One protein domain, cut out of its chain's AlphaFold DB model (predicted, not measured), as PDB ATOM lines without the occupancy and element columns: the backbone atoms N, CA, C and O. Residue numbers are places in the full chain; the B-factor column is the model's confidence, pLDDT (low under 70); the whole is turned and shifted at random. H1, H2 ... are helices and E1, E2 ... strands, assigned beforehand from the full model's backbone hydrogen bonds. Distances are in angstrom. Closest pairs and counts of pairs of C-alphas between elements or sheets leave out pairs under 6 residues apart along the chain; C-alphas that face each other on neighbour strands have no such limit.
ATOM      1  N   VAL A   2      74.105  -6.930 139.985       91.69
ATOM      2  CA  VAL A   2      74.843  -5.681 140.288       91.69
ATOM      3  C   VAL A   2      74.263  -4.944 141.504       91.69
ATOM      4  O   VAL A   2      74.972  -4.751 142.482       91.69
ATOM      5  N   ASP A   3      72.956  -4.654 141.510       92.06
ATOM      6  CA  ASP A   3      72.307  -3.917 142.614       92.06
ATOM      7  C   ASP A   3      72.312  -4.651 143.967       92.06
ATOM      8  O   ASP A   3      72.168  -4.022 145.009       92.06
ATOM      9  N   TYR A   4      72.457  -5.980 143.961       88.94
ATOM     10  CA  TYR A   4      72.438  -6.802 145.175       88.94
ATOM     11  C   TYR A   4      73.839  -7.090 145.714       88.94
ATOM     12  O   TYR A   4      74.006  -7.239 146.917       88.94
ATOM     13  N   THR A   5      74.835  -7.210 144.833       90.88
ATOM     14  CA  THR A   5      76.203  -7.578 145.216       90.88
ATOM     15  C   THR A   5      77.145  -6.381 145.272       90.88
ATOM     16  O   THR A   5      78.209  -6.489 145.865       90.88
ATOM     17  N   GLY A   6      76.807  -5.264 144.622       93.31
ATOM     18  CA  GLY A   6      77.713  -4.125 144.457       93.31
ATOM     19  C   GLY A   6      78.889  -4.388 143.509       93.31
ATOM     20  O   GLY A   6      79.749  -3.526 143.362       93.31
ATOM     21  N   LEU A   7      78.941  -5.556 142.853       96.38
ATOM     22  CA  LEU A   7      80.015  -5.900 141.919       96.38
ATOM     23  C   LEU A   7      79.779  -5.292 140.523       96.38
ATOM     24  O   LEU A   7      78.626  -5.212 140.083       96.38
ATOM     25  N   PRO A   8      80.850  -4.946 139.780       96.31
ATOM     26  CA  PRO A   8      80.733  -4.439 138.414       96.31
ATOM     27  C   PRO A   8      80.026  -5.423 137.471       96.31
ATOM     28  O   PRO A   8      80.221  -6.637 137.560       96.31
ATOM     29  N   PHE A   9      79.252  -4.903 136.513       96.38
ATOM     30  CA  PHE A   9      78.558  -5.729 135.516       96.38
ATOM     31  C   PHE A   9      79.527  -6.628 134.737       96.38
ATOM     32  O   PHE A   9      79.334  -7.841 134.707       96.38
ATOM     33  N   ASP A  10      80.606  -6.056 134.196       97.12
ATOM     34  CA  ASP A  10      81.594  -6.797 133.398       97.12
ATOM     35  C   ASP A  10      82.268  -7.920 134.203       97.12
ATOM     36  O   ASP A  10      82.624  -8.966 133.661       97.12
ATOM     37  N   PHE A  11      82.426  -7.726 135.518       96.69
ATOM     38  CA  PHE A  11      82.916  -8.765 136.421       96.69
ATOM     39  C   PHE A  11      81.910  -9.910 136.549       96.69
ATOM     40  O   PHE A  11      82.255 -11.082 136.443       96.69
ATOM     41  N   ILE A  12      80.643  -9.589 136.775       97.25
ATOM     42  CA  ILE A  12      79.593 -10.599 136.900       97.25
ATOM     43  C   ILE A  12      79.431 -11.389 135.587       97.25
ATOM     44  O   ILE A  12      79.313 -12.618 135.621       97.25
ATOM     45  N   ASP A  13      79.463 -10.697 134.446       97.25
ATOM     46  CA  ASP A  13      79.291 -11.279 133.113       97.25
ATOM     47  C   ASP A  13      80.426 -12.251 132.763       97.25
ATOM     48  O   ASP A  13      80.173 -13.420 132.464       97.25
ATOM     49  N   ARG A  14      81.694 -11.845 132.947       97.19
ATOM     50  CA  ARG A  14      82.852 -12.729 132.696       97.19
ATOM     51  C   ARG A  14      82.886 -13.963 133.604       97.19
ATOM     52  O   ARG A  14      83.499 -14.970 133.255       97.19
ATOM     53  N   HIS A  15      82.229 -13.900 134.764       96.62
ATOM     54  CA  HIS A  15      82.058 -15.030 135.676       96.62
ATOM     55  C   HIS A  15      80.791 -15.857 135.386       96.62
ATOM     56  O   HIS A  15      80.426 -16.714 136.190       96.62
ATOM     57  N   ASN A  16      80.124 -15.660 134.241       96.25
ATOM     58  CA  ASN A  16      78.913 -16.382 133.831       96.25
ATOM     59  C   ASN A  16      77.814 -16.366 134.909       96.25
ATOM     60  O   ASN A  16      77.168 -17.389 135.152       96.25
ATOM     61  N   LEU A  17      77.647 -15.233 135.603       95.38
ATOM     62  CA  LEU A  17      76.718 -15.067 136.731       95.38
ATOM     63  C   LEU A  17      76.999 -15.994 137.935       95.38
ATOM     64  O   LEU A  17      76.159 -16.135 138.822       95.38
ATOM     65  N   ARG A  18      78.176 -16.630 137.988       95.00
ATOM     66  CA  ARG A  18      78.613 -17.549 139.049       95.00
ATOM     67  C   ARG A  18      79.837 -16.980 139.753       95.00
ATOM     68  O   ARG A  18      80.971 -17.399 139.525       95.00
ATOM     69  N   VAL A  19      79.600 -15.994 140.608       94.88
ATOM     70  CA  VAL A  19      80.652 -15.390 141.427       94.88
ATOM     71  C   VAL A  19      80.872 -16.251 142.670       94.88
ATOM     72  O   VAL A  19      79.936 -16.485 143.432       94.88
ATOM     73  N   SER A  20      82.097 -16.742 142.865       94.38
ATOM     74  CA  SER A  20      82.475 -17.430 144.101       94.38
ATOM     75  C   SER A  20      82.652 -16.429 145.245       94.38
ATOM     76  O   SER A  20      82.920 -15.251 145.015       94.38
ATOM     77  N   VAL A  21      82.570 -16.913 146.484       93.94
ATOM     78  CA  VAL A  21      82.835 -16.087 147.670       93.94
ATOM     79  C   VAL A  21      84.232 -15.458 147.646       93.94
ATOM     80  O   VAL A  21      84.379 -14.287 147.970       93.94
ATOM     81  N   TYR A  22      85.244 -16.193 147.179       94.69
ATOM     82  CA  TYR A  22      86.619 -15.696 147.078       94.69
ATOM     83  C   TYR A  22      86.745 -14.567 146.051       94.69
ATOM     84  O   TYR A  22      87.374 -13.547 146.311       94.69
ATOM     85  N   ASN A  23      86.082 -14.723 144.902       95.25
ATOM     86  CA  ASN A  23      86.041 -13.698 143.862       95.25
ATOM     87  C   ASN A  23      85.315 -12.440 144.353       95.25
ATOM     88  O   ASN A  23      85.743 -11.332 144.052       95.25
ATOM     89  N   PHE A  24      84.226 -12.606 145.107       95.94
ATOM     90  CA  PHE A  24      83.527 -11.490 145.737       95.94
ATOM     91  C   PHE A  24      84.430 -10.761 146.741       95.94
ATOM     92  O   PHE A  24      84.538  -9.539 146.682       95.94
ATOM     93  N   ALA A  25      85.094 -11.517 147.620       95.69
ATOM     94  CA  ALA A  25      85.945 -10.985 148.677       95.69
ATOM     95  C   ALA A  25      87.137 -10.176 148.139       95.69
ATOM     96  O   ALA A  25      87.473  -9.138 148.709       95.69
ATOM     97  N   ASP A  26      87.732 -10.622 147.024       95.62
ATOM     98  CA  ASP A  26      88.797  -9.907 146.306       95.62
ATOM     99  C   ASP A  26      88.286  -8.658 145.576       95.62
ATOM    100  O   ASP A  26      88.922  -7.607 145.600       95.62
ATOM    101  N   GLU A  27      87.146  -8.763 144.888       96.06
ATOM    102  CA  GLU A  27      86.744  -7.742 143.920       96.06
ATOM    103  C   GLU A  27      86.030  -6.545 144.563       96.06
ATOM    104  O   GLU A  27      86.219  -5.414 144.117       96.06
ATOM    105  N   ILE A  28      85.232  -6.755 145.618       95.62
ATOM    106  CA  ILE A  28      84.313  -5.730 146.147       95.62
ATOM    107  C   ILE A  28      85.010  -4.446 146.638       95.62
ATOM    108  O   ILE A  28      84.414  -3.371 146.587       95.62
ATOM    109  N   LEU A  29      86.279  -4.524 147.063       95.31
ATOM    110  CA  LEU A  29      87.101  -3.376 147.489       95.31
ATOM    111  C   LEU A  29      88.396  -3.214 146.674       95.31
ATOM    112  O   LEU A  29      89.327  -2.515 147.090       95.31
ATOM    113  N   LYS A  30      88.459  -3.808 145.482       94.06
ATOM    114  CA  LYS A  30      89.678  -3.875 144.669       94.06
ATOM    115  C   LYS A  30      90.260  -2.521 144.278       94.06
ATOM    116  O   LYS A  30      91.479  -2.349 144.308       94.06
ATOM    117  N   ASP A  31      89.411  -1.536 143.985       94.38
ATOM    118  CA  ASP A  31      89.839  -0.164 143.664       94.38
ATOM    119  C   ASP A  31      90.566   0.513 144.838       94.38
ATOM    120  O   ASP A  31      91.398   1.402 144.650       94.38
ATOM    121  N   GLN A  32      90.305   0.045 146.060       95.25
ATOM    122  CA  GLN A  32      90.968   0.482 147.287       95.25
ATOM    123  C   GLN A  32      92.205  -0.372 147.610       95.25
ATOM    124  O   GLN A  32      92.769  -0.249 148.697       95.25
ATOM    125  N   LYS A  33      92.631  -1.252 146.688       95.25
ATOM    126  CA  LYS A  33      93.712  -2.235 146.881       95.25
ATOM    127  C   LYS A  33      93.520  -3.047 148.162       95.25
ATOM    128  O   LYS A  33      94.472  -3.268 148.913       95.25
ATOM    129  N   SER A  34      92.272  -3.404 148.430       95.56
ATOM    130  CA  SER A  34      91.844  -4.058 149.655       95.56
ATOM    131  C   SER A  34      90.879  -5.191 149.330       95.56
ATOM    132  O   SER A  34      90.260  -5.207 148.267       95.56
ATOM    133  N   MET A  35      90.729  -6.101 150.279       94.75
ATOM    134  CA  MET A  35      89.794  -7.218 150.243       94.75
ATOM    135  C   MET A  35      89.009  -7.271 151.553       94.75
ATOM    136  O   MET A  35      89.396  -6.647 152.545       94.75
ATOM    137  N   VAL A  36      87.899  -8.001 151.562       95.31
ATOM    138  CA  VAL A  36      87.146  -8.279 152.794       95.31
ATOM    139  C   VAL A  36      87.411  -9.700 153.276       95.31
ATOM    140  O   VAL A  36      87.601 -10.610 152.471       95.31
ATOM    141  N   SER A  37      87.385  -9.907 154.590       94.88
ATOM    142  CA  SER A  37      87.418 -11.254 155.159       94.88
ATOM    143  C   SER A  37      86.165 -12.033 154.767       94.88
ATOM    144  O   SER A  37      85.051 -11.503 154.811       94.88
ATOM    145  N   ILE A  38      86.325 -13.317 154.448       95.38
ATOM    146  CA  ILE A  38      85.174 -14.209 154.236       95.38
ATOM    147  C   ILE A  38      84.513 -14.609 155.556       95.38
ATOM    148  O   ILE A  38      83.336 -14.963 155.572       95.38
ATOM    149  N   TYR A  39      85.245 -14.517 156.668       94.69
ATOM    150  CA  TYR A  39      84.722 -14.798 157.999       94.69
ATOM    151  C   TYR A  39      83.960 -13.605 158.582       94.69
ATOM    152  O   TYR A  39      83.043 -13.814 159.360       94.69
ATOM    153  N   ASP A  40      84.292 -12.364 158.233       94.69
ATOM    154  CA  ASP A  40      83.495 -11.178 158.577       94.69
ATOM    155  C   ASP A  40      83.732 -10.091 157.530       94.69
ATOM    156  O   ASP A  40      84.759  -9.412 157.549       94.69
ATOM    157  N   SER A  41      82.772  -9.887 156.631       94.19
ATOM    158  CA  SER A  41      82.917  -8.939 155.516       94.19
ATOM    159  C   SER A  41      83.097  -7.469 155.931       94.19
ATOM    160  O   SER A  41      83.383  -6.623 155.085       94.19
ATOM    161  N   ARG A  42      82.985  -7.141 157.226       93.12
ATOM    162  CA  ARG A  42      83.323  -5.814 157.773       93.12
ATOM    163  C   ARG A  42      84.817  -5.643 158.045       93.12
ATOM    164  O   ARG A  42      85.274  -4.516 158.237       93.12
ATOM    165  N   VAL A  43      85.572  -6.740 158.123       93.88
ATOM    166  CA  VAL A  43      87.019  -6.720 158.338       93.88
ATOM    167  C   VAL A  43      87.718  -6.628 156.991       93.88
ATOM    168  O   VAL A  43      87.510  -7.457 156.109       93.88
ATOM    169  N   ILE A  44      88.569  -5.613 156.859       94.50
ATOM    170  CA  ILE A  44      89.276  -5.286 155.622       94.50
ATOM    171  C   ILE A  44      90.740  -5.714 155.744       94.50
ATOM    172  O   ILE A  44      91.410  -5.389 156.727       94.50
ATOM    173  N   GLY A  45      91.232  -6.425 154.732       92.50
ATOM    174  CA  GLY A  45      92.645  -6.729 154.521       92.50
ATOM    175  C   GLY A  45      93.213  -5.897 153.370       92.50
ATOM    176  O   GLY A  45      92.492  -5.544 152.440       92.50
ATOM    177  N   TYR A  46      94.506  -5.582 153.413       92.06
ATOM    178  CA  TYR A  46      95.184  -4.895 152.309       92.06
ATOM    179  C   TYR A  46      95.763  -5.901 151.314       92.06
ATOM    180  O   TYR A  46      96.344  -6.909 151.715       92.06
ATOM    181  N   GLY A  47      95.685  -5.581 150.024       90.00
ATOM    182  CA  GLY A  47      96.108  -6.463 148.936       90.00
ATOM    183  C   GLY A  47      94.958  -7.287 148.356       90.00
ATOM    184  O   GLY A  47      93.790  -6.978 148.577       90.00
ATOM    185  N   GLY A  48      95.313  -8.299 147.563       87.94
ATOM    186  CA  GLY A  48      94.351  -9.251 147.002       87.94
ATOM    187  C   GLY A  48      93.982 -10.349 147.997       87.94
ATOM    188  O   GLY A  48      94.700 -10.582 148.973       87.94
ATOM    189  N   PHE A  49      92.870 -11.028 147.741       89.88
ATOM    190  CA  PHE A  49      92.404 -12.130 148.571       89.88
ATOM    191  C   PHE A  49      93.372 -13.324 148.530       89.88
ATOM    192  O   PHE A  49      93.714 -13.838 147.465       89.88
ATOM    193  N   ASP A  50      93.756 -13.802 149.711       88.44
ATOM    194  CA  ASP A  50      94.447 -15.072 149.929       88.44
ATOM    195  C   ASP A  50      93.794 -15.748 151.132       88.44
ATOM    196  O   ASP A  50      93.750 -15.182 152.224       88.44
ATOM    197  N   ILE A  51      93.289 -16.966 150.930       83.38
ATOM    198  CA  ILE A  51      92.601 -17.736 151.969       83.38
ATOM    199  C   ILE A  51      93.496 -18.005 153.183       83.38
ATOM    200  O   ILE A  51      92.995 -18.082 154.299       83.38
ATOM    201  N   ASN A  52      94.814 -18.098 152.991       83.75
ATOM    202  CA  ASN A  52      95.766 -18.321 154.080       83.75
ATOM    203  C   ASN A  52      96.141 -17.027 154.812       83.75
ATOM    204  O   ASN A  52      96.775 -17.077 155.864       83.75
ATOM    205  N   ASN A  53      95.770 -15.875 154.254       85.06
ATOM    206  CA  ASN A  53      96.097 -14.555 154.773       85.06
ATOM    207  C   ASN A  53      94.838 -13.692 154.961       85.06
ATOM    208  O   ASN A  53      94.884 -12.464 154.856       85.06
ATOM    209  N   ASP A  54      93.701 -14.334 155.239       90.75
ATOM    210  CA  ASP A  54      92.493 -13.634 155.656       90.75
ATOM    211  C   ASP A  54      92.774 -12.862 156.962       90.75
ATOM    212  O   ASP A  54      93.329 -13.435 157.910       90.75
ATOM    213  N   PRO A  55      92.426 -11.565 157.049       88.38
ATOM    214  CA  PRO A  55      92.827 -10.712 158.167       88.38
ATOM    215  C   PRO A  55      92.290 -11.193 159.523       88.38
ATOM    216  O   PRO A  55      92.884 -10.880 160.557       88.38
ATOM    217  N   ILE A  56      91.206 -11.978 159.549       88.31
ATOM    218  CA  ILE A  56      90.687 -12.576 160.785       88.31
ATOM    219  C   ILE A  56      91.535 -13.765 161.257       88.31
ATOM    220  O   ILE A  56      91.654 -13.978 162.469       88.31
ATOM    221  N   LEU A  57      92.161 -14.520 160.348       85.94
ATOM    222  CA  LEU A  57      92.906 -15.741 160.690       85.94
ATOM    223  C   LEU A  57      94.097 -15.475 161.612       85.94
ATOM    224  O   LEU A  57      94.377 -16.295 162.486       85.94
ATOM    225  N   ALA A  58      94.734 -14.305 161.503       80.50
ATOM    226  CA  ALA A  58      95.817 -13.898 162.400       80.50
ATOM    227  C   ALA A  58      95.389 -13.847 163.881       80.50
ATOM    228  O   ALA A  58      96.220 -14.017 164.777       80.50
ATOM    229  N   VAL A  59      94.098 -13.628 164.148       79.38
ATOM    230  CA  VAL A  59      93.533 -13.633 165.500       79.38
ATOM    231  C   VAL A  59      93.025 -15.024 165.871       79.38
ATOM    232  O   VAL A  59      93.419 -15.546 166.914       79.38
ATOM    233  N   ILE A  60      92.175 -15.632 165.033       78.69
ATOM    234  CA  ILE A  60      91.437 -16.857 165.400       78.69
ATOM    235  C   ILE A  60      92.282 -18.130 165.325       78.69
ATOM    236  O   ILE A  60      92.107 -19.026 166.147       78.69
ATOM    237  N   SER A  61      93.229 -18.177 164.392       79.69
ATOM    238  CA  SER A  61      94.148 -19.300 164.175       79.69
ATOM    239  C   SER A  61      95.590 -18.915 164.504       79.69
ATOM    240  O   SER A  61      96.524 -19.635 164.155       79.69
TER     241      SER A  61
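AT A GLANCE: This is residues 2 to 61 of the 193 residues of an uncharacterized protein of Candidatus Atribacteria bacterium (UniProt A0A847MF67). Picture a drawn-out row of small parts: H3 and the two-stranded hairpin E1 and E2 make the middle, with H3 beside E1. The short helices H1 and H2 form one end, and H4 with the last printed residue forms the other. The printed part has 60 residues, with four named helices and two named strands in the order H1, H2, H3, E1, E2, H4; the sheet E1 - E2 is antiparallel, the class is mixed, helices and strands, and under half of the residues are in named elements. The whole is compact, with a radius of gyration of the C-alphas of 11.8 A, yet elongated in outline, with spans of 35 by 21 by 17 A.

IN THESE COORDINATES: Find C-alpha 2 at (74.843, -5.681, 140.288), where H1 begins; it covers residues 2 to 5. Go on to H2, residues 9 to 14, 8.7 A from first to last C-alpha. H3 takes residues 21 to 27, starts at C-alpha 21 at (82.835, -16.087, 147.670) and is 9.9 A long. Look next for strand E1, residues 34 to 36, 7.1 A long, and strand E2, residues 44 to 46, 6.8 A long. H4, residues 57 to 60, ends at C-alpha 60 at (91.437, -16.857, 165.400).

HOW THE PARTS SIT: Start at H1 and H2, which are close but not clearly touching; their closest C-alphas, those of Val 2 and Phe 9, are 6.0 A apart. H2 and H3 are near each other, with 5 pairs of C-alphas within 10 A. From H3 look across to E1: their closest C-alphas, those of Asp 26 and Met 35, are 4.9 A apart. E1 and E2 form a hairpin, antiparallel at 146 degrees between their directions. C-alphas 35 and 45 face each other at 5.2 A; N 35 and O 45 are within hydrogen-bond range at 2.8 A, as are N 45 and O 35 at 2.9 A. H4 touches no helix and is apart from E1. In H2 and H3 every O i to N i+4 pair is within hydrogen-bond range, while H1 and H4 are too short for such a pair.

THE WHOLE: The C-alphas of Asp 10 and Ser 61, the two farthest apart, are 35.5 A from each other. The printed part, residues 2 to 61, has no cut. The link from H1 to H2 is tight, the other links are short, and no link is long. The mean pLDDT of the printed part is 92.4; H4 has a mean of 81, and no printed residue is under 70.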